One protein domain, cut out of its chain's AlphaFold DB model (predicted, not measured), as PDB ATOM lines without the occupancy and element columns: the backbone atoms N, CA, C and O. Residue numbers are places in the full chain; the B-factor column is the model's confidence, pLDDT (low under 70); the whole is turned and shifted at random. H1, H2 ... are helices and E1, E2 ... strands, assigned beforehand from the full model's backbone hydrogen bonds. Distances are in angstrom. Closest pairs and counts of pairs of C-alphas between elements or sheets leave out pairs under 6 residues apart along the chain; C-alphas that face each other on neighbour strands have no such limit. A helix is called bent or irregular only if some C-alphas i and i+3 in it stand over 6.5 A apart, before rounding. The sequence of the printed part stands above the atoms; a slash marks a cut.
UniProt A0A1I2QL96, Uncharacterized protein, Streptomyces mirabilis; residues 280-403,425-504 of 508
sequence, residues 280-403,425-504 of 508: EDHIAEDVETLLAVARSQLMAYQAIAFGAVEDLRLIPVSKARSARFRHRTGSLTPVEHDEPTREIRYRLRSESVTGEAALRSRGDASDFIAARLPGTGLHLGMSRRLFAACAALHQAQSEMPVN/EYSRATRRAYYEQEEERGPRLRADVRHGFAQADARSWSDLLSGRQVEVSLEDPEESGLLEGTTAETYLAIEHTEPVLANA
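Overview. This is residues 280 to 403 and 425 to 504 of the 508 residues of an uncharacterized protein of Streptomyces mirabilis (UniProt A0A1I2QL96). A five-stranded antiparallel sheet, curled like part of a barrel and folded into two leaves, makes one lobe, with H3 packed on one face and H2b and the first part of H5 on the other. H5 leads out into a second lobe, where H7 runs beside it and H2a crosses both; H6 turns off from H7 at the far end, and H10 lies out beyond E5. The printed part has 204 residues, with ten named helices and five named strands in the order H1 H2 E1 H3 H4 E2 E3 H5 H6 H7 H8 H9 E4 E5 H10. The sheet's order is E1 E2 E3 E5 E4, and the class is mixed, helices and strands. The whole is compact, with a radius of gyration of the C-alphas of 17.9 A and spans of 53 by 43 by 36 A.

Along the chain. The strands are E1, residues 310 to 318, 24.0 A long from C-alpha 310 at (-31.626, 32.235, 30.715); E2, residues 365 to 372, 21.6 A; E3, residues 378 to 383, 17.0 A; E5, residues 490 to 495, 17.4 A; and E4, residues 482 to 486, 12.8 A. The longer helices are H3, residues 339 to 350, 16.5 A; H5, residues 384 to 398, 20.6 A; H6, residues 425 to 440, 23.0 A, beginning at (-44.887, -1.426, 32.150); and H7, residues 442 to 458, 25.3 A. H7 is irregular: C-alphas 454 and 457 are 7.4 A apart. H2, residues 287 to 306, was assigned as one helix by its hydrogen bonds but is bent, with C-alphas 296 and 299 7.3 A apart; its arms are H2a, residues 287 to 296, 14.1 A, and H2b, residues 299 to 306, 10.2 A. The short helices are H1, residues 280 to 285; H4, residues 356 to 360; H8, residues 461 to 464; H9, residues 477 to 480; and H10, residues 499 to 504, ending at C-alpha 504 at (-47.071, 34.269, 8.646).

Arrangement. The strongly twisted sheet is a folded sheet, bent back on itself: E1 and E2 face E5 and E4, with E3 as the hinge. N 315 and O 368 of E1 and E2 are 2.8 A apart, N 371 and O 380 of the hairpin E2 and E3 2.9 A, N 379 and O 493 of E3 and E5 2.8 A, and N 485 and O 492 of the hairpin E4 and E5 2.7 A, within hydrogen-bond range. H3 is on the sheet over E1, at a height of 8.9 A; the C-alphas of Ser 318 and Thr 341 are their closest, 4.5 A. H2b is on the opposite face at a height of 9.0 A, across the strands at 83 degrees to E2 on the local plane. H5, on the same face as H2b, stands up from the sheet, its line rising 46 degrees. H4 and H9 only graze the sheet. H5 and H7 touch, closest at the C-alphas of Arg 385 and Phe 453, 4.7 A, opposite ways at a steep tilt of 36 degrees, only just beyond shallow. H2a touches H5, closest at the C-alphas of Ala 294 and Cys 390, 5.2 A, about perpendicular at 80 degrees. H1 and H2a touch only at the corner; H6 and H7 meet only through their link. H8 is close to but not clearly touching H5, and H10 is not on the sheet. Every O i to N i+4 pair is within hydrogen-bond range in H1, H2a, H2b, H3, H4, H5 and H6; H7 has 11 of 13, H10 has 0 of 2 with 1 of 3 O i to N i+3 pairs, and H8 and H9 are too short for such a pair.

Size, cuts and confidence. The two C-alphas farthest apart, those of Ser 350 and Glu 425, are 58.0 A apart. Residues 404 to 424 are not printed, and C-alphas 403 and 425 are 15.9 A apart across the cut. The links E1 to H3, 20 residues, and H8 to H9, 12 residues, are long. Within the first, residues 333 to 334 pair antiparallel with residues 485 to 486 of E4. The mean pLDDT of the printed part is 86.9; it is under 70 at residues 280 to 282, 321 to 326, 402 to 403, 476 to 478 and 502 to 504.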
ATOM      1  N   GLU A 280     -57.645  33.815  41.317       55.69
ATOM      2  CA  GLU A 280     -56.754  33.553  42.468       55.69
ATOM      3  C   GLU A 280     -57.506  33.309  43.775       55.69
ATOM      4  O   GLU A 280     -57.069  32.469  44.557       55.69
ATOM      5  N   ASP A 281     -58.612  34.016  44.028       51.09
ATOM      6  CA  ASP A 281     -59.378  33.835  45.267       51.09
ATOM      7  C   ASP A 281     -59.950  32.412  45.305       51.09
ATOM      8  O   ASP A 281     -59.832  31.714  46.309       51.09
ATOM      9  N   HIS A 282     -60.383  31.900  44.147       65.31
ATOM     10  CA  HIS A 282     -60.762  30.498  43.993       65.31
ATOM     11  C   HIS A 282     -59.614  29.512  44.278       65.31
ATOM     12  O   HIS A 282     -59.827  28.484  44.924       65.31
ATOM     13  N   ILE A 283     -58.394  29.809  43.810       73.62
ATOM     14  CA  ILE A 283     -57.212  28.975  44.074       73.62
ATOM     15  C   ILE A 283     -56.855  29.014  45.567       73.62
ATOM     16  O   ILE A 283     -56.561  27.976  46.149       73.62
ATOM     17  N   ALA A 284     -56.885  30.185  46.202       70.19
ATOM     18  CA  ALA A 284     -56.497  30.367  47.599       70.19
ATOM     19  C   ALA A 284     -57.494  29.744  48.594       70.19
ATOM     20  O   ALA A 284     -57.091  29.271  49.663       70.19
ATOM     21  N   GLU A 285     -58.787  29.764  48.263       74.81
ATOM     22  CA  GLU A 285     -59.867  29.258  49.113       74.81
ATOM     23  C   GLU A 285     -60.002  27.730  49.059       74.81
ATOM     24  O   GLU A 285     -60.212  27.098  50.102       74.81
ATOM     25  N   ASP A 286     -59.844  27.119  47.877       84.50
ATOM     26  CA  ASP A 286     -59.938  25.667  47.695       84.50
ATOM     27  C   ASP A 286     -58.547  25.014  47.645       84.50
ATOM     28  O   ASP A 286     -57.830  25.061  46.644       84.50
ATOM     29  N   VAL A 287     -58.183  24.331  48.734       87.62
ATOM     30  CA  VAL A 287     -56.890  23.641  48.859       87.62
ATOM     31  C   VAL A 287     -56.681  22.545  47.808       87.62
ATOM     32  O   VAL A 287     -55.537  22.287  47.429       87.62
ATOM     33  N   GLU A 288     -57.745  21.903  47.315       85.50
ATOM     34  CA  GLU A 288     -57.627  20.906  46.243       85.50
ATOM     35  C   GLU A 288     -57.289  21.581  44.917       85.50
ATOM     36  O   GLU A 288     -56.429  21.095  44.179       85.50
ATOM     37  N   THR A 289     -57.916  22.726  44.638       83.75
ATOM     38  CA  THR A 289     -57.602  23.549  43.466       83.75
ATOM     39  C   THR A 289     -56.164  24.052  43.540       83.75
ATOM     40  O   THR A 289     -55.421  23.889  42.572       83.75
ATOM     41  N   LEU A 290     -55.724  24.573  44.691       89.44
ATOM     42  CA  LEU A 290     -54.334  24.993  44.895       89.44
ATOM     43  C   LEU A 290     -53.345  23.853  44.657       89.44
ATOM     44  O   LEU A 290     -52.365  24.033  43.935       89.44
ATOM     45  N   LEU A 291     -53.595  22.675  45.231       89.94
ATOM     46  CA  LEU A 291     -52.723  21.516  45.049       89.94
ATOM     47  C   LEU A 291     -52.687  21.058  43.584       89.94
ATOM     48  O   LEU A 291     -51.622  20.711  43.075       89.94
ATOM     49  N   ALA A 292     -53.825  21.074  42.887       87.19
ATOM     50  CA  ALA A 292     -53.897  20.732  41.468       87.19
ATOM     51  C   ALA A 292     -53.131  21.739  40.590       87.19
ATOM     52  O   ALA A 292     -52.387  21.330  39.694       87.19
ATOM     53  N   VAL A 293     -53.244  23.041  40.876       89.75
ATOM     54  CA  VAL A 293     -52.475  24.090  40.190       89.75
ATOM     55  C   VAL A 293     -50.983  23.939  40.480       89.75
ATOM     56  O   VAL A 293     -50.198  23.871  39.533       89.75
ATOM     57  N   ALA A 294     -50.587  23.782  41.746       93.38
ATOM     58  CA  ALA A 294     -49.193  23.578  42.141       93.38
ATOM     59  C   ALA A 294     -48.576  22.352  41.449       93.38
ATOM     60  O   ALA A 294     -47.477  22.444  40.913       93.38
ATOM     61  N   ARG A 295     -49.300  21.228  41.362       91.12
ATOM     62  CA  ARG A 295     -48.856  20.046  40.600       91.12
ATOM     63  C   ARG A 295     -48.674  20.352  39.116       91.12
ATOM     64  O   ARG A 295     -47.643  19.998  38.552       91.12
ATOM     65  N   SER A 296     -49.636  21.037  38.496       90.38
ATOM     66  CA  SER A 296     -49.558  21.384  37.070       90.38
ATOM     67  C   SER A 296     -48.405  22.338  36.735       90.38
ATOM     68  O   SER A 296     -47.906  22.322  35.616       90.38
ATOM     69  N   GLN A 297     -47.964  23.145  37.705       94.12
ATOM     70  CA  GLN A 297     -46.894  24.137  37.543       94.12
ATOM     71  C   GLN A 297     -45.562  23.694  38.163       94.12
ATOM     72  O   GLN A 297     -44.555  24.387  38.025       94.12
ATOM     73  N   LEU A 298     -45.514  22.513  38.787       95.25
ATOM     74  CA  LEU A 298     -44.331  22.012  39.481       95.25
ATOM     75  C   LEU A 298     -43.121  21.888  38.548       95.25
ATOM     76  O   LEU A 298     -42.008  22.224  38.943       95.25
ATOM     77  N   MET A 299     -43.336  21.466  37.301       95.62
ATOM     78  CA  MET A 299     -42.260  21.366  36.312       95.62
ATOM     79  C   MET A 299     -41.714  22.745  35.915       95.62
ATOM     80  O   MET A 299     -40.504  22.903  35.774       95.62
ATOM     81  N   ALA A 300     -42.576  23.763  35.802       96.00
ATOM     82  CA  ALA A 300     -42.149  25.142  35.556       96.00
ATOM     83  C   ALA A 300     -41.335  25.679  36.740       96.00
ATOM     84  O   ALA A 300     -40.264  26.250  36.540       96.00
ATOM     85  N   TYR A 301     -41.779  25.406  37.972       97.25
ATOM     86  CA  TYR A 301     -41.009  25.711  39.178       97.25
ATOM     87  C   TYR A 301     -39.640  25.023  39.142       97.25
ATOM     88  O   TYR A 301     -38.624  25.674  39.363       97.25
ATOM     89  N   GLN A 302     -39.587  23.729  38.810       96.94
ATOM     90  CA  GLN A 302     -38.337  22.970  38.757       96.94
ATOM     91  C   GLN A 302     -37.366  23.516  37.706       96.94
ATOM     92  O   GLN A 302     -36.169  23.621  37.979       96.94
ATOM     93  N   ALA A 303     -37.873  23.917  36.538       96.00
ATOM     94  CA  ALA A 303     -37.068  24.561  35.509       96.00
ATOM     95  C   ALA A 303     -36.493  25.899  35.998       96.00
ATOM     96  O   ALA A 303     -35.291  26.114  35.879       96.00
ATOM     97  N   ILE A 304     -37.309  26.765  36.602       96.31
ATOM     98  CA  ILE A 304     -36.870  28.087  37.083       96.31
ATOM     99  C   ILE A 304     -35.895  27.965  38.267       96.31
ATOM    100  O   ILE A 304     -34.891  28.678  38.320       96.31
ATOM    101  N   ALA A 305     -36.181  27.070  39.215       95.62
ATOM    102  CA  ALA A 305     -35.430  26.936  40.461       95.62
ATOM    103  C   ALA A 305     -34.124  26.138  40.309       95.62
ATOM    104  O   ALA A 305     -33.146  26.450  40.985       95.62
ATOM    105  N   PHE A 306     -34.090  25.124  39.435       94.69
ATOM    106  CA  PHE A 306     -32.959  24.186  39.326       94.69
ATOM    107  C   PHE A 306     -32.398  24.028  37.910       94.69
ATOM    108  O   PHE A 306     -31.340  23.425  37.737       94.69
ATOM    109  N   GLY A 307     -33.116  24.493  36.889       91.75
ATOM    110  CA  GLY A 307     -32.729  24.332  35.494       91.75
ATOM    111  C   GLY A 307     -31.690  25.349  35.026       91.75
ATOM    112  O   GLY A 307     -31.497  26.412  35.617       91.75
ATOM    113  N   ALA A 308     -31.044  25.029  33.905       89.69
ATOM    114  CA  ALA A 308     -30.199  25.962  33.166       89.69
ATOM    115  C   ALA A 308     -31.082  26.912  32.338       89.69
ATOM    116  O   ALA A 308     -31.259  26.717  31.140       89.69
ATOM    117  N   VAL A 309     -31.695  27.888  33.006       92.75
ATOM    118  CA  VAL A 309     -32.541  28.914  32.380       92.75
ATOM    119  C   VAL A 309     -31.760  30.198  32.115       92.75
ATOM    120  O   VAL A 309     -30.815  30.527  32.836       92.75
ATOM    121  N   GLU A 310     -32.181  30.936  31.098       92.75
ATOM    122  CA  GLU A 310     -31.626  32.235  30.715       92.75
ATOM    123  C   GLU A 310     -32.545  33.370  31.186       92.75
ATOM    124  O   GLU A 310     -33.703  33.131  31.526       92.75
ATOM    125  N   ASP A 311     -32.029  34.603  31.213       91.75
ATOM    126  CA  ASP A 311     -32.825  35.827  31.411       91.75
ATOM    127  C   ASP A 311     -33.829  35.754  32.584       91.75
ATOM    128  O   ASP A 311     -35.025  36.009  32.446       91.75
ATOM    129  N   LEU A 312     -33.351  35.319  33.758       94.38
ATOM    130  CA  LEU A 312     -34.196  35.288  34.949       94.38
ATOM    131  C   LEU A 312     -34.423  36.706  35.457       94.38
ATOM    132  O   LEU A 312     -33.469  37.380  35.851       94.38
ATOM    133  N   ARG A 313     -35.689  37.104  35.533       94.31
ATOM    134  CA  ARG A 313     -36.097  38.462  35.891       94.31
ATOM    135  C   ARG A 313     -37.433  38.493  36.619       94.31
ATOM    136  O   ARG A 313     -38.247  37.575  36.497       94.31
ATOM    137  N   LEU A 314     -37.654  39.567  37.368       95.56
ATOM    138  CA  LEU A 314     -38.949  39.871  37.958       95.56
ATOM    139  C   LEU A 314     -39.781  40.668  36.963       95.56
ATOM    140  O   LEU A 314     -39.345  41.697  36.457       95.56
ATOM    141  N   ILE A 315     -40.989  40.190  36.716       94.31
ATOM    142  CA  ILE A 315     -41.965  40.800  35.833       94.31
ATOM    143  C   ILE A 315     -43.077  41.403  36.698       94.31
ATOM    144  O   ILE A 315     -43.807  40.659  37.364       94.31
ATOM    145  N   PRO A 316     -43.235  42.737  36.708       94.12
ATOM    146  CA  PRO A 316     -44.366  43.377  37.358       94.12
ATOM    147  C   PRO A 316     -45.665  43.052  36.622       94.12
ATOM    148  O   PRO A 316     -45.785  43.261  35.413       94.12
ATOM    149  N   VAL A 317     -46.660  42.574  37.354       91.62
ATOM    150  CA  VAL A 317     -48.028  42.370  36.865       91.62
ATOM    151  C   VAL A 317     -48.953  43.122  37.807       91.62
ATOM    152  O   VAL A 317     -48.729  43.118  39.017       91.62
ATOM    153  N   SER A 318     -49.978  43.798  37.291       89.56
ATOM    154  CA  SER A 318     -50.905  44.532  38.158       89.56
ATOM    155  C   SER A 318     -51.522  43.605  39.206       89.56
ATOM    156  O   SER A 318     -51.715  42.417  38.955       89.56
ATOM    157  N   LYS A 319     -51.856  44.109  40.396       86.25
ATOM    158  CA  LYS A 319     -52.753  43.390  41.317       86.25
ATOM    159  C   LYS A 319     -54.213  43.562  40.941       86.25
ATOM    160  O   LYS A 319     -55.021  42.701  41.281       86.25
ATOM    161  N   ALA A 320     -54.554  44.638  40.230       78.69
ATOM    162  CA  ALA A 320     -55.881  44.781  39.659       78.69
ATOM    163  C   ALA A 320     -56.080  43.668  38.620       78.69
ATOM    164  O   ALA A 320     -55.211  43.390  37.789       78.69
ATOM    165  N   ARG A 321     -57.201  42.955  38.732       68.06
ATOM    166  CA  ARG A 321     -57.499  41.772  37.902       68.06
ATOM    167  C   ARG A 321     -58.727  41.949  37.032       68.06
ATOM    168  O   ARG A 321     -59.136  41.000  36.380       68.06
ATOM    169  N   SER A 322     -59.288  43.154  37.004       61.81
ATOM    170  CA  SER A 322     -60.500  43.495  36.256       61.81
ATOM    171  C   SER A 322     -60.393  43.237  34.748       61.81
ATOM    172  O   SER A 322     -61.419  43.188  34.083       61.81
ATOM    173  N   ALA A 323     -59.184  43.049  34.208       58.44
ATOM    174  CA  ALA A 323     -58.952  42.673  32.811       58.44
ATOM    175  C   ALA A 323     -58.555  41.189  32.612       58.44
ATOM    176  O   ALA A 323     -58.619  40.672  31.496       58.44
ATOM    177  N   ARG A 324     -58.171  40.475  33.682       65.75
ATOM    178  CA  ARG A 324     -57.634  39.100  33.633       65.75
ATOM    179  C   ARG A 324     -58.715  38.059  33.908       65.75
ATOM    180  O   ARG A 324     -58.654  37.299  34.877       65.75
ATOM    181  N   PHE A 325     -59.713  38.039  33.035       63.62
ATOM    182  CA  PHE A 325     -60.748  37.009  32.995       63.62
ATOM    183  C   PHE A 325     -60.475  36.008  31.870       63.62
ATOM    184  O   PHE A 325     -59.628  36.228  31.008       63.62
ATOM    185  N   ARG A 326     -61.186  34.872  31.876       68.62
ATOM    186  CA  ARG A 326     -61.184  33.986  30.707       68.62
ATOM    187  C   ARG A 326     -61.802  34.748  29.534       68.62
ATOM    188  O   ARG A 326     -62.929  35.225  29.640       68.62
ATOM    189  N   HIS A 327     -61.072  34.823  28.430       70.31
ATOM    190  CA  HIS A 327     -61.499  35.485  27.199       70.31
ATOM    191  C   HIS A 327     -61.953  34.448  26.177       70.31
ATOM    192  O   HIS A 327     -61.623  33.266  26.297       70.31
ATOM    193  N   ARG A 328     -62.681  34.866  25.132       70.50
ATOM    194  CA  ARG A 328     -63.059  33.956  24.026       70.50
ATOM    195  C   ARG A 328     -61.845  33.256  23.401       70.50
ATOM    196  O   ARG A 328     -61.999  32.197  22.811       70.50
ATOM    197  N   THR A 329     -60.653  33.822  23.586       74.94
ATOM    198  CA  THR A 329     -59.371  33.322  23.085       74.94
ATOM    199  C   THR A 329     -58.653  32.338  24.003       74.94
ATOM    200  O   THR A 329     -57.633  31.777  23.597       74.94
ATOM    201  N   GLY A 330     -59.161  32.114  25.218       82.44
ATOM    202  CA  GLY A 330     -58.625  31.149  26.172       82.44
ATOM    203  C   GLY A 330     -58.455  31.690  27.595       82.44
ATOM    204  O   GLY A 330     -58.995  32.727  27.982       82.44
ATOM    205  N   SER A 331     -57.709  30.938  28.402       84.88
ATOM    206  CA  SER A 331     -57.456  31.216  29.820       84.88
ATOM    207  C   SER A 331     -56.326  32.213  30.076       84.88
ATOM    208  O   SER A 331     -56.230  32.754  31.174       84.88
ATOM    209  N   LEU A 332     -55.429  32.389  29.109       88.31
ATOM    210  CA  LEU A 332     -54.299  33.301  29.162       88.31
ATOM    211  C   LEU A 332     -54.749  34.662  28.630       88.31
ATOM    212  O   LEU A 332     -55.247  34.755  27.509       88.31
ATOM    213  N   THR A 333     -54.562  35.708  29.426       88.38
ATOM    214  CA  THR A 333     -54.823  37.093  29.025       88.38
ATOM    215  C   THR A 333     -53.552  37.669  28.399       88.38
ATOM    216  O   THR A 333     -52.540  37.761  29.101       88.38
ATOM    217  N   PRO A 334     -53.561  38.026  27.101       89.31
ATOM    218  CA  PRO A 334     -52.489  38.800  26.479       89.31
ATOM    219  C   PRO A 334     -52.243  40.097  27.258       89.31
ATOM    220  O   PRO A 334     -53.206  40.782  27.605       89.31
ATOM    221  N   VAL A 335     -50.986  40.445  27.538       88.38
ATOM    222  CA  VAL A 335     -50.655  41.696  28.248       88.38
ATOM    223  C   VAL A 335     -51.096  42.920  27.446       88.38
ATOM    224  O   VAL A 335     -51.478  43.928  28.032       88.38
ATOM    225  N   GLU A 336     -51.147  42.813  26.120       85.38
ATOM    226  CA  GLU A 336     -51.688  43.812  25.193       85.38
ATOM    227  C   GLU A 336     -53.140  44.191  25.531       85.38
ATOM    228  O   GLU A 336     -53.549  45.330  25.318       85.38
ATOM    229  N   HIS A 337     -53.897  43.257  26.118       83.19
ATOM    230  CA  HIS A 337     -55.279  43.444  26.566       83.19
ATOM    231  C   HIS A 337     -55.405  43.641  28.090       83.19
ATOM    232  O   HIS A 337     -56.515  43.784  28.602       83.19
ATOM    233  N   ASP A 338     -54.294  43.651  28.832       86.06
ATOM    234  CA  ASP A 338     -54.254  43.889  30.279       86.06
ATOM    235  C   ASP A 338     -53.781  45.320  30.567       86.06
ATOM    236  O   ASP A 338     -52.657  45.560  31.020       86.06
ATOM    237  N   GLU A 339     -54.661  46.286  30.283       87.06
ATOM    238  CA  GLU A 339     -54.389  47.717  30.478       87.06
ATOM    239  C   GLU A 339     -53.861  48.041  31.891       87.06
ATOM    240  O   GLU A 339     -52.834  48.715  31.987       87.06
ATOM    241  N   PRO A 340     -54.418  47.491  32.995       89.12
ATOM    242  CA  PRO A 340     -53.855  47.706  34.328       89.12
ATOM    243  C   PRO A 340     -52.384  47.290  34.471       89.12
ATOM    244  O   PRO A 340     -51.623  47.948  35.187       89.12
ATOM    245  N   THR A 341     -51.965  46.192  33.833       89.88
ATOM    246  CA  THR A 341     -50.560  45.749  33.842       89.88
ATOM    247  C   THR A 341     -49.679  46.649  32.973       89.88
ATOM    248  O   THR A 341     -48.542  46.940  33.352       89.88
ATOM    249  N   ARG A 342     -50.188  47.151  31.846       88.94
ATOM    250  CA  ARG A 342     -49.456  48.106  30.999       88.94
ATOM    251  C   ARG A 342     -49.245  49.442  31.714       88.94
ATOM    252  O   ARG A 342     -48.111  49.918  31.789       88.94
ATOM    253  N   GLU A 343     -50.289  49.991  32.332       90.06
ATOM    254  CA  GLU A 343     -50.230  51.252  33.084       90.06
ATOM    255  C   GLU A 343     -49.229  51.200  34.245       90.06
ATOM    256  O   GLU A 343     -48.426  52.123  34.432       90.06
ATOM    257  N   ILE A 344     -49.243  50.119  35.037       91.06
ATOM    258  CA  ILE A 344     -48.320  49.997  36.170       91.06
ATOM    259  C   ILE A 344     -46.872  49.849  35.701       91.06
ATOM    260  O   ILE A 344     -45.988  50.474  36.284       91.06
ATOM    261  N   ARG A 345     -46.610  49.097  34.622       91.38
ATOM    262  CA  ARG A 345     -45.260  48.967  34.054       91.38
ATOM    263  C   ARG A 345     -44.752  50.288  33.486       91.38
ATOM    264  O   ARG A 345     -43.609  50.650  33.761       91.38
ATOM    265  N   TYR A 346     -45.599  51.045  32.787       91.12
ATOM    266  CA  TYR A 346     -45.262  52.393  32.316       91.12
ATOM    267  C   TYR A 346     -44.854  53.307  33.481       91.12
ATOM    268  O   TYR A 346     -43.804  53.956  33.446       91.12
ATOM    269  N   ARG A 347     -45.635  53.297  34.566       92.06
ATOM    270  CA  ARG A 347     -45.331  54.069  35.775       92.06
ATOM    271  C   ARG A 347     -44.012  53.628  36.420       92.06
ATOM    272  O   ARG A 347     -43.151  54.463  36.682       92.06
ATOM    273  N   LEU A 348     -43.822  52.324  36.627       92.50
ATOM    274  CA  LEU A 348     -42.598  51.757  37.205       92.50
ATOM    275  C   LEU A 348     -41.348  52.110  36.383       92.50
ATOM    276  O   LEU A 348     -40.304  52.399  36.968       92.50
ATOM    277  N   ARG A 349     -41.470  52.152  35.049       91.25
ATOM    278  CA  ARG A 349     -40.423  52.621  34.127       91.25
ATOM    279  C   ARG A 349     -40.103  54.093  34.316       91.25
ATOM    280  O   ARG A 349     -38.933  54.430  34.484       91.25
ATOM    281  N   SER A 350     -41.119  54.953  34.364       90.19
ATOM    282  CA  SER A 350     -40.920  56.391  34.594       90.19
ATOM    283  C   SER A 350     -40.210  56.689  35.920       90.19
ATOM    284  O   SER A 350     -39.482  57.671  36.037       90.19
ATOM    285  N   GLU A 351     -40.361  55.796  36.897       91.06
ATOM    286  CA  GLU A 351     -39.760  55.905  38.224       91.06
ATOM    287  C   GLU A 351     -38.487  55.054  38.397       91.06
ATOM    288  O   GLU A 351     -37.909  55.031  39.482       91.06
ATOM    289  N   SER A 352     -38.026  54.381  37.334       90.62
ATOM    290  CA  SER A 352     -36.784  53.588  37.295       90.62
ATOM    291  C   SER A 352     -36.674  52.530  38.406       90.62
ATOM    292  O   SER A 352     -35.640  52.393  39.063       90.62
ATOM    293  N   VAL A 353     -37.747  51.766  38.638       90.12
ATOM    294  CA  VAL A 353     -37.791  50.729  39.686       90.12
ATOM    295  C   VAL A 353     -37.074  49.449  39.265       90.12
ATOM    296  O   VAL A 353     -37.660  48.576  38.636       90.12
ATOM    297  N   THR A 354     -35.824  49.278  39.678       86.81
ATOM    298  CA  THR A 354     -35.025  48.098  39.296       86.81
ATOM    299  C   THR A 354     -34.973  46.994  40.358       86.81
ATOM    300  O   THR A 354     -34.583  45.867  40.058       86.81
ATOM    301  N   GLY A 355     -35.377  47.282  41.601       89.38
ATOM    302  CA  GLY A 355     -35.228  46.369  42.740       89.38
ATOM    303  C   GLY A 355     -36.542  45.844  43.325       89.38
ATOM    304  O   GLY A 355     -37.533  46.570  43.416       89.38
ATOM    305  N   GLU A 356     -36.511  44.603  43.827       92.19
ATOM    306  CA  GLU A 356     -37.652  43.926  44.469       92.19
ATOM    307  C   GLU A 356     -38.282  44.774  45.589       92.19
ATOM    308  O   GLU A 356     -39.494  44.972  45.621       92.19
ATOM    309  N   ALA A 357     -37.473  45.301  46.515       90.12
ATOM    310  CA  ALA A 357     -37.983  46.045  47.669       90.12
ATOM    311  C   ALA A 357     -38.776  47.300  47.257       90.12
ATOM    312  O   ALA A 357     -39.824  47.588  47.836       90.12
ATOM    313  N   ALA A 358     -38.302  48.006  46.225       90.75
ATOM    314  CA  ALA A 358     -38.945  49.204  45.690       90.75
ATOM    315  C   ALA A 358     -40.222  48.880  44.899       90.75
ATOM    316  O   ALA A 358     -41.196  49.632  44.963       90.75
ATOM    317  N   LEU A 359     -40.252  47.746  44.191       91.12
ATOM    318  CA  LEU A 359     -41.469  47.238  43.554       91.12
ATOM    319  C   LEU A 359     -42.542  46.941  44.609       91.12
ATOM    320  O   LEU A 359     -43.681  47.399  44.511       91.12
ATOM    321  N   ARG A 360     -42.159  46.233  45.674       89.25
ATOM    322  CA  ARG A 360     -43.078  45.807  46.735       89.25
ATOM    323  C   ARG A 360     -43.639  46.953  47.565       89.25
ATOM    324  O   ARG A 360     -44.792  46.868  47.982       89.25
ATOM    325  N   SER A 361     -42.869  48.017  47.797       88.75
ATOM    326  CA  SER A 361     -43.323  49.155  48.611       88.75
ATOM    327  C   SER A 361     -44.527  49.897  48.026       88.75
ATOM    328  O   SER A 361     -45.186  50.635  48.752       88.75
ATOM    329  N   ARG A 362     -44.835  49.709  46.738       88.12
ATOM    330  CA  ARG A 362     -45.986  50.347  46.078       88.12
ATOM    331  C   ARG A 362     -47.301  49.620  46.313       88.12
ATOM    332  O   ARG A 362     -48.359  50.236  46.300       88.12
ATOM    333  N   GLY A 363     -47.234  48.311  46.547       84.31
ATOM    334  CA  GLY A 363     -48.388  47.491  46.896       84.31
ATOM    335  C   GLY A 363     -49.387  47.220  45.768       84.31
ATOM    336  O   GLY A 363     -50.231  46.350  45.972       84.31
ATOM    337  N   ASP A 364     -49.280  47.869  44.606       88.19
ATOM    338  CA  ASP A 364     -50.186  47.762  43.452       88.19
ATOM    339  C   ASP A 364     -49.716  46.770  42.367       88.19
ATOM    340  O   ASP A 364     -50.522  46.364  41.529       88.19
ATOM    341  N   ALA A 365     -48.458  46.316  42.421       89.44
ATOM    342  CA  ALA A 365     -47.909  45.254  41.571       89.44
ATOM    343  C   ALA A 365     -47.738  43.932  42.336       89.44
ATOM    344  O   ALA A 365     -47.229  43.908  43.461       89.44
ATOM    345  N   SER A 366     -48.130  42.830  41.703       89.56
ATOM    346  CA  SER A 366     -47.615  41.495  41.997       89.56
ATOM    347  C   SER A 366     -46.336  41.276  41.208       89.56
ATOM    348  O   SER A 366     -46.187  41.768  40.089       89.56
ATOM    349  N   ASP A 367     -45.423  40.501  41.767       92.12
ATOM    350  CA  ASP A 367     -44.153  40.230  41.129       92.12
ATOM    351  C   ASP A 367     -44.017  38.755  40.757       92.12
ATOM    352  O   ASP A 367     -44.127  37.837  41.576       92.12
ATOM    353  N   PHE A 368     -43.836  38.544  39.461       95.19
ATOM    354  CA  PHE A 368     -43.711  37.232  38.860       95.19
ATOM    355  C   PHE A 368     -42.245  36.973  38.584       95.19
ATOM    356  O   PHE A 368     -41.562  37.833  38.036       95.19
ATOM    357  N   ILE A 369     -41.760  35.787  38.923       96.88
ATOM    358  CA  ILE A 369     -40.468  35.336  38.424       96.88
ATOM    359  C   ILE A 369     -40.677  34.768  37.026       96.88
ATOM    360  O   ILE A 369     -41.596  33.971  36.831       96.88
ATOM    361  N   ALA A 370     -39.849  35.156  36.064       96.31
ATOM    362  CA  ALA A 370     -39.869  34.593  34.721       96.31
ATOM    363  C   ALA A 370     -38.452  34.269  34.254       96.31
ATOM    364  O   ALA A 370     -37.512  34.986  34.591       96.31
ATOM    365  N   ALA A 371     -38.312  33.194  33.484       95.44
ATOM    366  CA  ALA A 371     -37.049  32.782  32.893       95.44
ATOM    367  C   ALA A 371     -37.258  32.262  31.472       95.44
ATOM    368  O   ALA A 371     -38.271  31.619  31.178       95.44
ATOM    369  N   ARG A 372     -36.273  32.497  30.608       95.12
ATOM    370  CA  ARG A 372     -36.225  31.972  29.247       95.12
ATOM    371  C   ARG A 372     -35.737  30.529  29.250       95.12
ATOM    372  O   ARG A 372     -34.719  30.194  29.862       95.12
ATOM    373  N   LEU A 373     -36.458  29.672  28.541       92.81
ATOM    374  CA  LEU A 373     -36.037  28.311  28.259       92.81
ATOM    375  C   LEU A 373     -35.110  28.307  27.031       92.81
ATOM    376  O   LEU A 373     -35.516  28.762  25.957       92.81
ATOM    377  N   PRO A 374     -33.875  27.790  27.151       89.19
ATOM    378  CA  PRO A 374     -32.933  27.795  26.040       89.19
ATOM    379  C   PRO A 374     -33.459  27.040  24.817       89.19
ATOM    380  O   PRO A 374     -33.997  25.938  24.927       89.19
ATOM    381  N   GLY A 375     -33.256  27.623  23.635       83.56
ATOM    382  CA  GLY A 375     -33.547  26.976  22.352       83.56
ATOM    383  C   GLY A 375     -35.030  26.846  21.990       83.56
ATOM    384  O   GLY A 375     -35.322  26.272  20.944       83.56
ATOM    385  N   THR A 376     -35.953  27.370  22.804       86.75
ATOM    386  CA  THR A 376     -37.394  27.345  22.501       86.75
ATOM    387  C   THR A 376     -38.030  28.719  22.359       86.75
ATOM    388  O   THR A 376     -39.216  28.754  22.081       86.75
ATOM    389  N   GLY A 377     -37.318  29.822  22.629       86.56
ATOM    390  CA  GLY A 377     -37.893  31.181  22.601       86.56
ATOM    391  C   GLY A 377     -39.044  31.412  23.597       86.56
ATOM    392  O   GLY A 377     -39.703  32.450  23.563       86.56
ATOM    393  N   LEU A 378     -39.292  30.448  24.493       93.44
ATOM    394  CA  LEU A 378     -40.373  30.463  25.468       93.44
ATOM    395  C   LEU A 378     -39.858  30.966  26.814       93.44
ATOM    396  O   LEU A 378     -38.920  30.405  27.382       93.44
ATOM    397  N   HIS A 379     -40.529  31.963  27.369       95.81
ATOM    398  CA  HIS A 379     -40.333  32.423  28.734       95.81
ATOM    399  C   HIS A 379     -41.463  31.873  29.597       95.81
ATOM    400  O   HIS A 379     -42.637  32.048  29.272       95.81
ATOM    401  N   LEU A 380     -41.116  31.212  30.696       96.06
ATOM    402  CA  LEU A 380     -42.076  30.698  31.668       96.06
ATOM    403  C   LEU A 380     -41.902  31.415  32.991       96.06
ATOM    404  O   LEU A 380     -40.781  31.685  33.422       96.06
ATOM    405  N   GLY A 381     -43.017  31.675  33.657       96.31
ATOM    406  CA  GLY A 381     -43.004  32.325  34.946       96.31
ATOM    407  C   GLY A 381     -44.223  32.028  35.796       96.31
ATOM    408  O   GLY A 381     -45.208  31.428  35.362       96.31
ATOM    409  N   MET A 382     -44.141  32.463  37.043       96.31
ATOM    410  CA  MET A 382     -45.211  32.325  38.020       96.31
ATOM    411  C   MET A 382     -45.094  33.387  39.103       96.31
ATOM    412  O   MET A 382     -44.025  33.960  39.319       96.31
ATOM    413  N   SER A 383     -46.197  33.638  39.795       94.81
ATOM    414  CA  SER A 383     -46.203  34.534  40.943       94.81
ATOM    415  C   SER A 383     -45.326  33.986  42.073       94.81
ATOM    416  O   SER A 383     -45.079  32.779  42.189       94.81
ATOM    417  N   ARG A 384     -44.932  34.875  42.985       95.19
ATOM    418  CA  ARG A 384     -44.274  34.513  44.247       95.19
ATOM    419  C   ARG A 384     -45.049  33.469  45.057       95.19
ATOM    420  O   ARG A 384     -44.450  32.549  45.616       95.19
ATOM    421  N   ARG A 385     -46.377  33.597  45.118       94.38
ATOM    422  CA  ARG A 385     -47.254  32.723  45.914       94.38
ATOM    423  C   ARG A 385     -47.287  31.316  45.345       94.38
ATOM    424  O   ARG A 385     -47.042  30.352  46.075       94.38
ATOM    425  N   LEU A 386     -47.508  31.199  44.039       95.00
ATOM    426  CA  LEU A 386     -47.488  29.911  43.356       95.00
ATOM    427  C   LEU A 386     -46.092  29.276  43.391       95.00
ATOM    428  O   LEU A 386     -45.984  28.070  43.619       95.00
ATOM    429  N   PHE A 387     -45.027  30.069  43.250       97.44
ATOM    430  CA  PHE A 387     -43.654  29.579  43.384       97.44
ATOM    431  C   PHE A 387     -43.404  28.965  44.764       97.44
ATOM    432  O   PHE A 387     -42.905  27.845  44.861       97.44
ATOM    433  N   ALA A 388     -43.799  29.650  45.841       97.31
ATOM    434  CA  ALA A 388     -43.650  29.143  47.203       97.31
ATOM    435  C   ALA A 388     -44.484  27.873  47.459       97.31
ATOM    436  O   ALA A 388     -44.015  26.953  48.133       97.31
ATOM    437  N   ALA A 389     -45.690  27.790  46.890       97.00
ATOM    438  CA  ALA A 389     -46.528  26.593  46.940       97.00
ATOM    439  C   ALA A 389     -45.870  25.398  46.225       97.00
ATOM    440  O   ALA A 389     -45.824  24.294  46.771       97.00
ATOM    441  N   CYS A 390     -45.303  25.625  45.036       97.44
ATOM    442  CA  CYS A 390     -44.562  24.608  44.289       97.44
ATOM    443  C   CYS A 390     -43.277  24.190  45.015       97.44
ATOM    444  O   CYS A 390     -42.958  23.004  45.044       97.44
ATOM    445  N   ALA A 391     -42.575  25.129  45.652       97.19
ATOM    446  CA  ALA A 391     -41.394  24.840  46.459       97.19
ATOM    447  C   ALA A 391     -41.719  23.928  47.649       97.19
ATOM    448  O   ALA A 391     -41.016  22.944  47.878       97.19
ATOM    449  N   ALA A 392     -42.811  24.209  48.367       96.69
ATOM    450  CA  ALA A 392     -43.283  23.364  49.462       96.69
ATOM    451  C   ALA A 392     -43.672  21.958  48.972       96.69
ATOM    452  O   ALA A 392     -43.260  20.960  49.568       96.69
ATOM    453  N   LEU A 393     -44.394  21.871  47.847       96.00
ATOM    454  CA  LEU A 393     -44.743  20.592  47.221       96.00
ATOM    455  C   LEU A 393     -43.493  19.796  46.826       96.00
ATOM    456  O   LEU A 393     -43.381  18.617  47.159       96.00
ATOM    457  N   HIS A 394     -42.539  20.443  46.152       95.69
ATOM    458  CA  HIS A 394     -41.288  19.824  45.729       95.69
ATOM    459  C   HIS A 394     -40.499  19.286  46.923       95.69
ATOM    460  O   HIS A 394     -40.069  18.133  46.898       95.69
ATOM    461  N   GLN A 395     -40.347  20.091  47.979       94.81
ATOM    462  CA  GLN A 395     -39.635  19.697  49.191       94.81
ATOM    463  C   GLN A 395     -40.263  18.437  49.797       94.81
ATOM    464  O   GLN A 395     -39.576  17.430  49.977       94.81
ATOM    465  N   ALA A 396     -41.579  18.444  50.011       92.88
ATOM    466  CA  ALA A 396     -42.287  17.309  50.590       92.88
ATOM    467  C   ALA A 396     -42.201  16.040  49.718       92.88
ATOM    468  O   ALA A 396     -42.065  14.930  50.244       92.88
ATOM    469  N   GLN A 397     -42.225  16.190  48.389       92.06
ATOM    470  CA  GLN A 397     -42.041  15.084  47.444       92.06
ATOM    471  C   GLN A 397     -40.590  14.581  47.378       92.06
ATOM    472  O   GLN A 397     -40.355  13.392  47.143       92.06
ATOM    473  N   SER A 398     -39.606  15.453  47.599       90.38
ATOM    474  CA  SER A 398     -38.184  15.094  47.634       90.38
ATOM    475  C   SER A 398     -37.821  14.284  48.888       90.38
ATOM    476  O   SER A 398     -36.932  13.435  48.831       90.38
ATOM    477  N   GLU A 399     -38.554  14.476  49.988       89.31
ATOM    478  CA  GLU A 399     -38.414  13.738  51.254       89.31
ATOM    479  C   GLU A 399     -39.138  12.382  51.255       89.31
ATOM    480  O   GLU A 399     -39.080  11.623  52.229       89.31
ATOM    481  N   MET A 400     -39.886  12.067  50.200       86.88
ATOM    482  CA  MET A 400     -40.493  10.749  50.054       86.88
ATOM    483  C   MET A 400     -39.402   9.698  49.773       86.88
ATOM    484  O   MET A 400     -38.464   9.979  49.011       86.88
ATOM    485  N   PRO A 401     -39.519   8.483  50.346       80.25
ATOM    486  CA  PRO A 401     -38.596   7.395  50.069       80.25
ATOM    487  C   PRO A 401     -38.464   7.139  48.567       80.25
ATOM    488  O   PRO A 401     -39.406   7.275  47.778       80.25
ATOM    489  N   VAL A 402     -37.253   6.785  48.161       68.00
ATOM    490  CA  VAL A 402     -37.010   6.232  46.836       68.00
ATOM    491  C   VAL A 402     -37.234   4.739  46.963       68.00
ATOM    492  O   VAL A 402     -36.496   4.079  47.686       68.00
ATOM    493  N   ASN A 403     -38.234   4.200  46.268       62.00
ATOM    494  CA  ASN A 403     -38.203   2.772  45.985       62.00
ATOM    495  C   ASN A 403     -36.939   2.546  45.145       62.00
ATOM    496  O   ASN A 403     -36.770   3.234  44.138       62.00
ATOM    497  N   GLU A 425     -44.307  -0.779  30.967       77.31
ATOM    498  CA  GLU A 425     -44.887  -1.426  32.150       77.31
ATOM    499  C   GLU A 425     -44.130  -1.049  33.428       77.31
ATOM    500  O   GLU A 425     -44.746  -0.629  34.411       77.31
ATOM    501  N   TYR A 426     -42.798  -1.082  33.389       77.50
ATOM    502  CA  TYR A 426     -41.964  -0.629  34.499       77.50
ATOM    503  C   TYR A 426     -42.211   0.846  34.845       77.50
ATOM    504  O   TYR A 426     -42.399   1.203  36.009       77.50
ATOM    505  N   SER A 427     -42.273   1.713  33.831       78.62
ATOM    506  CA  SER A 427     -42.543   3.145  34.016       78.62
ATOM    507  C   SER A 427     -43.920   3.395  34.644       78.62
ATOM    508  O   SER A 427     -44.061   4.262  35.512       78.62
ATOM    509  N   ARG A 428     -44.936   2.607  34.263       77.94
ATOM    510  CA  ARG A 428     -46.279   2.639  34.865       77.94
ATOM    511  C   ARG A 428     -46.266   2.187  36.326       77.94
ATOM    512  O   ARG A 428     -46.833   2.881  37.169       77.94
ATOM    513  N   ALA A 429     -45.586   1.086  36.647       78.31
ATOM    514  CA  ALA A 429     -45.470   0.588  38.020       78.31
ATOM    515  C   ALA A 429     -44.775   1.603  38.948       78.31
ATOM    516  O   ALA A 429     -45.242   1.857  40.060       78.31
ATOM    517  N   THR A 430     -43.707   2.244  38.468       80.12
ATOM    518  CA  THR A 430     -42.987   3.287  39.211       80.12
ATOM    519  C   THR A 430     -43.859   4.509  39.492       80.12
ATOM    520  O   THR A 430     -43.859   5.014  40.617       80.12
ATOM    521  N   ARG A 431     -44.635   4.976  38.502       81.56
ATOM    522  CA  ARG A 431     -45.594   6.077  38.693       81.56
ATOM    523  C   ARG A 431     -46.658   5.722  39.724       81.56
ATOM    524  O   ARG A 431     -46.894   6.514  40.631       81.56
ATOM    525  N   ARG A 432     -47.227   4.518  39.643       78.94
ATOM    526  CA  ARG A 432     -48.232   4.043  40.602       78.94
ATOM    527  C   ARG A 432     -47.712   4.091  42.037       78.94
ATOM    528  O   ARG A 432     -48.311   4.758  42.873       78.94
ATOM    529  N   ALA A 433     -46.573   3.452  42.297       81.25
ATOM    530  CA  ALA A 433     -46.004   3.389  43.641       81.25
ATOM    531  C   ALA A 433     -45.668   4.783  44.201       81.25
ATOM    532  O   ALA A 433     -45.782   5.027  45.400       81.25
ATOM    533  N   TYR A 434     -45.263   5.716  43.335       85.62
ATOM    534  CA  TYR A 434     -45.050   7.106  43.724       85.62
ATOM    535  C   TYR A 434     -46.351   7.800  44.152       85.62
ATOM    536  O   TYR A 434     -46.371   8.442  45.203       85.62
ATOM    537  N   TYR A 435     -47.430   7.663  43.378       84.12
ATOM    538  CA  TYR A 435     -48.704   8.318  43.683       84.12
ATOM    539  C   TYR A 435     -49.434   7.704  44.877       84.12
ATOM    540  O   TYR A 435     -50.046   8.453  45.634       84.12
ATOM    541  N   GLU A 436     -49.298   6.399  45.111       81.75
ATOM    542  CA  GLU A 436     -49.772   5.748  46.343       81.75
ATOM    543  C   GLU A 436     -49.111   6.383  47.581       81.75
ATOM    544  O   GLU A 436     -49.793   6.813  48.511       81.75
ATOM    545  N   GLN A 437     -47.784   6.565  47.558       84.94
ATOM    546  CA  GLN A 437     -47.061   7.235  48.648       84.94
ATOM    547  C   GLN A 437     -47.425   8.723  48.785       84.94
ATOM    548  O   GLN A 437     -47.424   9.273  49.891       84.94
ATOM    549  N   GLU A 438     -47.675   9.416  47.670       86.06
ATOM    550  CA  GLU A 438     -48.101  10.818  47.698       86.06
ATOM    551  C   GLU A 438     -49.496  10.945  48.336       86.06
ATOM    552  O   GLU A 438     -49.729  11.850  49.143       86.06
ATOM    553  N   GLU A 439     -50.407  10.021  48.023       84.06
ATOM    554  CA  GLU A 439     -51.759   9.962  48.579       84.06
ATOM    555  C   GLU A 439     -51.745   9.709  50.094       84.06
ATOM    556  O   GLU A 439     -52.415  10.440  50.832       84.06
ATOM    557  N   GLU A 440     -50.908   8.788  50.582       85.12
ATOM    558  CA  GLU A 440     -50.701   8.544  52.021       85.12
ATOM    559  C   GLU A 440     -50.266   9.810  52.779       85.12
ATOM    560  O   GLU A 440     -50.671  10.049  53.921       85.12
ATOM    561  N   ARG A 441     -49.461  10.668  52.140       87.38
ATOM    562  CA  ARG A 441     -49.003  11.955  52.699       87.38
ATOM    563  C   ARG A 441     -49.976  13.108  52.453       87.38
ATOM    564  O   ARG A 441     -49.714  14.235  52.886       87.38
ATOM    565  N   GLY A 442     -51.099  12.848  51.791       85.38
ATOM    566  CA  GLY A 442     -52.036  13.841  51.278       85.38
ATOM    567  C   GLY A 442     -52.432  14.954  52.259       85.38
ATOM    568  O   GLY A 442     -52.436  16.115  51.842       85.38
ATOM    569  N   PRO A 443     -52.774  14.677  53.535       89.31
ATOM    570  CA  PRO A 443     -53.133  15.729  54.490       89.31
ATOM    571  C   PRO A 443     -51.986  16.708  54.770       89.31
ATOM    572  O   PRO A 443     -52.203  17.917  54.825       89.31
ATOM    573  N   ARG A 444     -50.757  16.194  54.897       90.38
ATOM    574  CA  ARG A 444     -49.566  17.013  55.144       90.38
ATOM    575  C   ARG A 444     -49.194  17.831  53.910       90.38
ATOM    576  O   ARG A 444     -48.971  19.026  54.040       90.38
ATOM    577  N   LEU A 445     -49.244  17.229  52.719       91.38
ATOM    578  CA  LEU A 445     -48.988  17.936  51.456       91.38
ATOM    579  C   LEU A 445     -49.915  19.143  51.271       91.38
ATOM    580  O   LEU A 445     -49.457  20.229  50.931       91.38
ATOM    581  N   ARG A 446     -51.214  18.976  51.544       93.12
ATOM    582  CA  ARG A 446     -52.192  20.075  51.490       93.12
ATOM    583  C   ARG A 446     -51.851  21.201  52.460       93.12
ATOM    584  O   ARG A 446     -51.952  22.370  52.090       93.12
ATOM    585  N   ALA A 447     -51.459  20.855  53.685       94.00
ATOM    586  CA  ALA A 447     -51.069  21.833  54.694       94.00
ATOM    587  C   ALA A 447     -49.805  22.600  54.277       94.00
ATOM    588  O   ALA A 447     -49.814  23.829  54.308       94.00
ATOM    589  N   ASP A 448     -48.771  21.893  53.818       94.81
ATOM    590  CA  ASP A 448     -47.487  22.476  53.414       94.81
ATOM    591  C   ASP A 448     -47.654  23.412  52.205       94.81
ATOM    592  O   ASP A 448     -47.179  24.549  52.223       94.81
ATOM    593  N   VAL A 449     -48.402  22.980  51.183       95.69
ATOM    594  CA  VAL A 449     -48.697  23.785  49.986       95.69
ATOM    595  C   VAL A 449     -49.491  25.042  50.342       95.69
ATOM    596  O   VAL A 449     -49.125  26.143  49.926       95.69
ATOM    597  N   ARG A 450     -50.550  24.908  51.153       94.94
ATOM    598  CA  ARG A 450     -51.357  26.052  51.607       94.94
ATOM    599  C   ARG A 450     -50.529  27.035  52.427       94.94
ATOM    600  O   ARG A 450     -50.663  28.245  52.255       94.94
ATOM    601  N   HIS A 451     -49.678  26.523  53.311       94.31
ATOM    602  CA  HIS A 451     -48.799  27.336  54.139       94.31
ATOM    603  C   HIS A 451     -47.784  28.110  53.291       94.31
ATOM    604  O   HIS A 451     -47.659  29.324  53.454       94.31
ATOM    605  N   GLY A 452     -47.128  27.438  52.339       94.75
ATOM    606  CA  GLY A 452     -46.198  28.066  51.400       94.75
ATOM    607  C   GLY A 452     -46.856  29.185  50.592       94.75
ATOM    608  O   GLY A 452     -46.314  30.284  50.519       94.75
ATOM    609  N   PHE A 453     -48.059  28.941  50.066       94.25
ATOM    610  CA  PHE A 453     -48.826  29.935  49.310       94.25
ATOM    611  C   PHE A 453     -49.216  31.161  50.154       94.25
ATOM    612  O   PHE A 453     -49.107  32.296  49.695       94.25
ATOM    613  N   ALA A 454     -49.656  30.946  51.399       92.38
ATOM    614  CA  ALA A 454     -50.118  32.012  52.287       92.38
ATOM    615  C   ALA A 454     -48.979  32.872  52.862       92.38
ATOM    616  O   ALA A 454     -49.172  34.060  53.102       92.38
ATOM    617  N   GLN A 455     -47.799  32.290  53.093       92.38
ATOM    618  CA  GLN A 455     -46.651  33.004  53.669       92.38
ATOM    619  C   GLN A 455     -45.693  33.594  52.630       92.38
ATOM    620  O   GLN A 455     -44.700  34.222  53.001       92.38
ATOM    621  N   ALA A 456     -45.962  33.403  51.338       92.06
ATOM    622  CA  ALA A 456     -45.048  33.796  50.273       92.06
ATOM    623  C   ALA A 456     -44.702  35.291  50.298       92.06
ATOM    624  O   ALA A 456     -43.538  35.648  50.144       92.06
ATOM    625  N   ASP A 457     -45.681  36.151  50.589       88.94
ATOM    626  CA  ASP A 457     -45.479  37.600  50.665       88.94
ATOM    627  C   ASP A 457     -44.522  38.008  51.795       88.94
ATOM    628  O   ASP A 457     -43.943  39.086  51.748       88.94
ATOM    629  N   ALA A 458     -44.291  37.171  52.809       90.19
ATOM    630  CA  ALA A 458     -43.331  37.472  53.872       90.19
ATOM    631  C   ALA A 458     -41.871  37.160  53.486       90.19
ATOM    632  O   ALA A 458     -40.953  37.654  54.137       90.19
ATOM    633  N   ARG A 459     -41.636  36.360  52.438       92.62
ATOM    634  CA  ARG A 459     -40.298  35.913  52.000       92.62
ATOM    635  C   ARG A 459     -39.813  36.751  50.833       92.62
ATOM    636  O   ARG A 459     -40.645  37.106  50.011       92.62
ATOM    637  N   SER A 460     -38.520  37.050  50.715       93.12
ATOM    638  CA  SER A 460     -37.952  37.696  49.514       93.12
ATOM    639  C   SER A 460     -37.735  36.698  48.365       93.12
ATOM    640  O   SER A 460     -37.723  35.484  48.595       93.12
ATOM    641  N   TRP A 461     -37.516  37.174  47.132       94.69
ATOM    642  CA  TRP A 461     -37.107  36.274  46.041       94.69
ATOM    643  C   TRP A 461     -35.730  35.675  46.278       94.69
ATOM    644  O   TRP A 461     -35.522  34.503  45.979       94.69
ATOM    645  N   SER A 462     -34.826  36.433  46.900       92.00
ATOM    646  CA  SER A 462     -33.538  35.910  47.355       92.00
ATOM    647  C   SER A 462     -33.724  34.708  48.295       92.00
ATOM    648  O   SER A 462     -33.038  33.703  48.141       92.00
ATOM    649  N   ASP A 463     -34.693  34.743  49.218       91.88
ATOM    650  CA  ASP A 463     -34.982  33.606  50.113       91.88
ATOM    651  C   ASP A 463     -35.611  32.410  49.385       91.88
ATOM    652  O   ASP A 463     -35.476  31.264  49.821       91.88
ATOM    653  N   LEU A 464     -36.368  32.665  48.316       92.75
ATOM    654  CA  LEU A 464     -37.029  31.634  47.512       92.75
ATOM    655  C   LEU A 464     -36.077  30.992  46.490       92.75
ATOM    656  O   LEU A 464     -36.252  29.823  46.160       92.75
ATOM    657  N   LEU A 465     -35.057  31.723  46.037       91.88
ATOM    658  CA  LEU A 465     -34.087  31.316  45.015       91.88
ATOM    659  C   LEU A 465     -32.688  31.054  45.597       91.88
ATOM    660  O   LEU A 465     -31.678  31.217  44.911       91.88
ATOM    661  N   SER A 466     -32.616  30.677  46.876       88.12
ATOM    662  CA  SER A 466     -31.370  30.268  47.543       88.12
ATOM    663  C   SER A 466     -30.234  31.303  47.448       88.12
ATOM    664  O   SER A 466     -29.075  30.955  47.235       88.12
ATOM    665  N   GLY A 467     -30.563  32.584  47.615       87.56
ATOM    666  CA  GLY A 467     -29.625  33.711  47.631       87.56
ATOM    667  C   GLY A 467     -29.399  34.385  46.275       87.56
ATOM    668  O   GLY A 467     -28.704  35.402  46.208       87.56
ATOM    669  N   ARG A 468     -29.973  33.852  45.191       88.12
ATOM    670  CA  ARG A 468     -29.851  34.428  43.849       88.12
ATOM    671  C   ARG A 468     -30.584  35.768  43.771       88.12
ATOM    672  O   ARG A 468     -31.777  35.851  44.053       88.12
ATOM    673  N   GLN A 469     -29.857  36.805  43.363       86.06
ATOM    674  CA  GLN A 469     -30.423  38.125  43.097       86.06
ATOM    675  C   GLN A 469     -31.088  38.144  41.721       86.06
ATOM    676  O   GLN A 469     -30.606  37.502  40.785       86.06
ATOM    677  N   VAL A 470     -32.198  38.872  41.620       91.06
ATOM    678  CA  VAL A 470     -32.997  38.993  40.400       91.06
ATOM    679  C   VAL A 470     -33.435  40.441  40.258       91.06
ATOM    680  O   VAL A 470     -33.901  41.048  41.223       91.06
ATOM    681  N   GLU A 471     -33.276  40.990  39.061       91.38
ATOM    682  CA  GLU A 471     -33.651  42.368  38.763       91.38
ATOM    683  C   GLU A 471     -35.085  42.453  38.243       91.38
ATOM    684  O   GLU A 471     -35.623  41.500  37.668       91.38
ATOM    685  N   VAL A 472     -35.710  43.607  38.455       92.12
ATOM    686  CA  VAL A 472     -37.018  43.919  37.883       92.12
ATOM    687  C   VAL A 472     -36.832  44.332  36.429       92.12
ATOM    688  O   VAL A 472     -36.157  45.321  36.147       92.12
ATOM    689  N   SER A 473     -37.457  43.595  35.511       89.06
ATOM    690  CA  SER A 473     -37.531  44.001  34.112       89.06
ATOM    691  C   SER A 473     -38.674  44.991  33.924       89.06
ATOM    692  O   SER A 473     -39.824  44.736  34.293       89.06
ATOM    693  N   LEU A 474     -38.326  46.139  33.352       81.06
ATOM    694  CA  LEU A 474     -39.242  47.223  33.004       81.06
ATOM    695  C   LEU A 474     -39.290  47.464  31.494       81.06
ATOM    696  O   LEU A 474     -39.766  48.518  31.057       81.06
ATOM    697  N   GLU A 475     -38.778  46.511  30.710       76.88
ATOM    698  CA  GLU A 475     -38.823  46.564  29.252       76.88
ATOM    699  C   GLU A 475     -40.264  46.776  28.782       76.88
ATOM    700  O   GLU A 475     -41.228  46.308  29.399       76.88
ATOM    701  N   ASP A 476     -40.420  47.563  27.722       69.06
ATOM    702  CA  ASP A 476     -41.719  47.680  27.080       69.06
ATOM    703  C   ASP A 476     -42.072  46.362  26.406       69.06
ATOM    704  O   ASP A 476     -41.243  45.874  25.643       69.06
ATOM    705  N   PRO A 477     -43.259  45.777  26.648       62.59
ATOM    706  CA  PRO A 477     -43.710  44.626  25.876       62.59
ATOM    707  C   PRO A 477     -43.530  44.840  24.363       62.59
ATOM    708  O   PRO A 477     -43.005  43.958  23.685       62.59
ATOM    709  N   GLU A 478     -43.831  46.040  23.852       64.06
ATOM    710  CA  GLU A 478     -43.712  46.372  22.425       64.06
ATOM    711  C   GLU A 478     -42.251  46.501  21.948       64.06
ATOM    712  O   GLU A 478     -41.944  46.171  20.801       64.06
ATOM    713  N   GLU A 479     -41.329  46.932  22.816       70.25
ATOM    714  CA  GLU A 479     -39.897  47.087  22.488       70.25
ATOM    715  C   GLU A 479     -39.077  45.819  22.775       70.25
ATOM    716  O   GLU A 479     -38.062  45.576  22.122       70.25
ATOM    717  N   SER A 480     -39.524  44.994  23.725       72.25
ATOM    718  CA  SER A 480     -38.859  43.763  24.179       72.25
ATOM    719  C   SER A 480     -38.839  42.672  23.111       72.25
ATOM    720  O   SER A 480     -38.074  41.713  23.194       72.25
ATOM    721  N   GLY A 481     -39.699  42.804  22.102       81.62
ATOM    722  CA  GLY A 481     -39.878  41.790  21.083       81.62
ATOM    723  C   GLY A 481     -40.634  40.548  21.580       81.62
ATOM    724  O   GLY A 481     -40.590  39.513  20.905       81.62
ATOM    725  N   LEU A 482     -41.301  40.634  22.739       89.88
ATOM    726  CA  LEU A 482     -42.014  39.532  23.376       89.88
ATOM    727  C   LEU A 482     -43.532  39.712  23.323       89.88
ATOM    728  O   LEU A 482     -44.078  40.774  23.598       89.88
ATOM    729  N   LEU A 483     -44.220  38.606  23.070       91.81
ATOM    730  CA  LEU A 483     -45.663  38.477  23.210       91.81
ATOM    731  C   LEU A 483     -45.973  37.821  24.548       91.81
ATOM    732  O   LEU A 483     -45.843  36.605  24.708       91.81
ATOM    733  N   GLU A 484     -46.361  38.638  25.520       93.06
ATOM    734  CA  GLU A 484     -46.552  38.222  26.907       93.06
ATOM    735  C   GLU A 484     -48.009  37.871  27.209       93.06
ATOM    736  O   GLU A 484     -48.945  38.526  26.759       93.06
ATOM    737  N   GLY A 485     -48.240  36.855  28.026       91.62
ATOM    738  CA  GLY A 485     -49.558  36.494  28.518       91.62
ATOM    739  C   GLY A 485     -49.508  36.082  29.978       91.62
ATOM    740  O   GLY A 485     -48.542  35.482  30.452       91.62
ATOM    741  N   THR A 486     -50.578  36.388  30.701       90.19
ATOM    742  CA  THR A 486     -50.703  36.046  32.117       90.19
ATOM    743  C   THR A 486     -52.002  35.318  32.398       90.19
ATOM    744  O   THR A 486     -53.037  35.560  31.775       90.19
ATOM    745  N   THR A 487     -51.950  34.390  33.345       85.62
ATOM    746  CA  THR A 487     -53.142  34.000  34.094       85.62
ATOM    747  C   THR A 487     -53.144  34.767  35.416       85.62
ATOM    748  O   THR A 487     -52.458  35.776  35.586       85.62
ATOM    749  N   ALA A 488     -53.923  34.286  36.377       81.75
ATOM    750  CA  ALA A 488     -53.891  34.796  37.732       81.75
ATOM    751  C   ALA A 488     -52.510  34.566  38.382       81.75
ATOM    752  O   ALA A 488     -51.956  35.478  38.973       81.75
ATOM    753  N   GLU A 489     -51.919  33.382  38.190       88.06
ATOM    754  CA  GLU A 489     -50.718  32.948  38.922       88.06
ATOM    755  C   GLU A 489     -49.543  32.555  38.015       88.06
ATOM    756  O   GLU A 489     -48.428  32.363  38.496       88.06
ATOM    757  N   THR A 490     -49.764  32.435  36.703       92.19
ATOM    758  CA  THR A 490     -48.737  32.028  35.733       92.19
ATOM    759  C   THR A 490     -48.443  33.130  34.728       92.19
ATOM    760  O   THR A 490     -49.304  33.947  34.398       92.19
ATOM    761  N   TYR A 491     -47.220  33.115  34.221       94.62
ATOM    762  CA  TYR A 491     -46.725  34.004  33.185       94.62
ATOM    763  C   TYR A 491     -46.129  33.171  32.055       94.62
ATOM    764  O   TYR A 491     -45.451  32.170  32.303       94.62
ATOM    765  N   LEU A 492     -46.371  33.588  30.822       95.56
ATOM    766  CA  LEU A 492     -45.765  32.997  29.643       95.56
ATOM    767  C   LEU A 492     -45.479  34.095  28.627       95.56
ATOM    768  O   LEU A 492     -46.339  34.934  28.386       95.56
ATOM    769  N   ALA A 493     -44.311  34.076  27.997       94.88
ATOM    770  CA  ALA A 493     -44.034  34.946  26.861       94.88
ATOM    771  C   ALA A 493     -43.305  34.196  25.754       94.88
ATOM    772  O   ALA A 493     -42.627  33.202  26.015       94.88
ATOM    773  N   ILE A 494     -43.462  34.664  24.522       93.75
ATOM    774  CA  ILE A 494     -42.787  34.111  23.347       93.75
ATOM    775  C   ILE A 494     -42.142  35.227  22.538       93.75
ATOM    776  O   ILE A 494     -42.652  36.344  22.508       93.75
ATOM    777  N   GLU A 495     -41.048  34.929  21.853       89.12
ATOM    778  CA  GLU A 495     -40.380  35.895  20.980       89.12
ATOM    779  C   GLU A 495     -41.136  36.097  19.654       89.12
ATOM    780  O   GLU A 495     -41.675  35.162  19.067       89.12
ATOM    781  N   HIS A 496     -41.125  37.303  19.086       81.62
ATOM    782  CA  HIS A 496     -41.669  37.509  17.732       81.62
ATOM    783  C   HIS A 496     -40.898  36.758  16.636       81.62
ATOM    784  O   HIS A 496     -41.419  36.561  15.537       81.62
ATOM    785  N   THR A 497     -39.654  36.366  16.918       77.31
ATOM    786  CA  THR A 497     -38.791  35.555  16.047       77.31
ATOM    787  C   THR A 497     -39.154  34.074  16.047       77.31
ATOM    788  O   THR A 497     -38.531  33.299  15.319       77.31
ATOM    789  N   GLU A 498     -40.167  33.676  16.817       81.19
ATOM    790  CA  GLU A 498     -40.700  32.321  16.826       81.19
ATOM    791  C   GLU A 498     -40.952  31.786  15.403       81.19
ATOM    792  O   GLU A 498     -41.672  32.423  14.620       81.19
ATOM    793  N   PRO A 499     -40.423  30.595  15.046       76.50
ATOM    794  CA  PRO A 499     -40.510  30.069  13.681       76.50
ATOM    795  C   PRO A 499     -41.942  29.954  13.147       76.50
ATOM    796  O   PRO A 499     -42.195  30.160  11.958       76.50
ATOM    797  N   VAL A 500     -42.902  29.646  14.024       80.94
ATOM    798  CA  VAL A 500     -44.322  29.529  13.654       80.94
ATOM    799  C   VAL A 500     -44.897  30.877  13.217       80.94
ATOM    800  O   VAL A 500     -45.713  30.908  12.295       80.94
ATOM    801  N   LEU A 501     -44.443  31.975  13.832       79.75
ATOM    802  CA  LEU A 501     -44.884  33.341  13.539       79.75
ATOM    803  C   LEU A 501     -44.169  33.932  12.322       79.75
ATOM    804  O   LEU A 501     -44.784  34.657  11.540       79.75
ATOM    805  N   ALA A 502     -42.891  33.601  12.122       69.12
ATOM    806  CA  ALA A 502     -42.097  34.098  10.996       69.12
ATOM    807  C   ALA A 502     -42.726  33.748   9.632       69.12
ATOM    808  O   ALA A 502     -42.785  34.592   8.738       69.12
ATOM    809  N   ASN A 503     -43.278  32.537   9.507       59.38
ATOM    810  CA  ASN A 503     -43.921  32.055   8.280       59.38
ATOM    811  C   ASN A 503     -45.250  32.765   7.943       59.38
ATOM    812  O   ASN A 503     -45.722  32.663   6.813       59.38
ATOM    813  N   ALA A 504     -45.844  33.507   8.886       56.75
ATOM    814  CA  ALA A 504     -47.071  34.269   8.646       56.75
ATOM    815  C   ALA A 504     -46.821  35.588   7.886       56.75
ATOM    816  O   ALA A 504     -47.759  36.191   7.381       56.75
TER     817      ALA A 504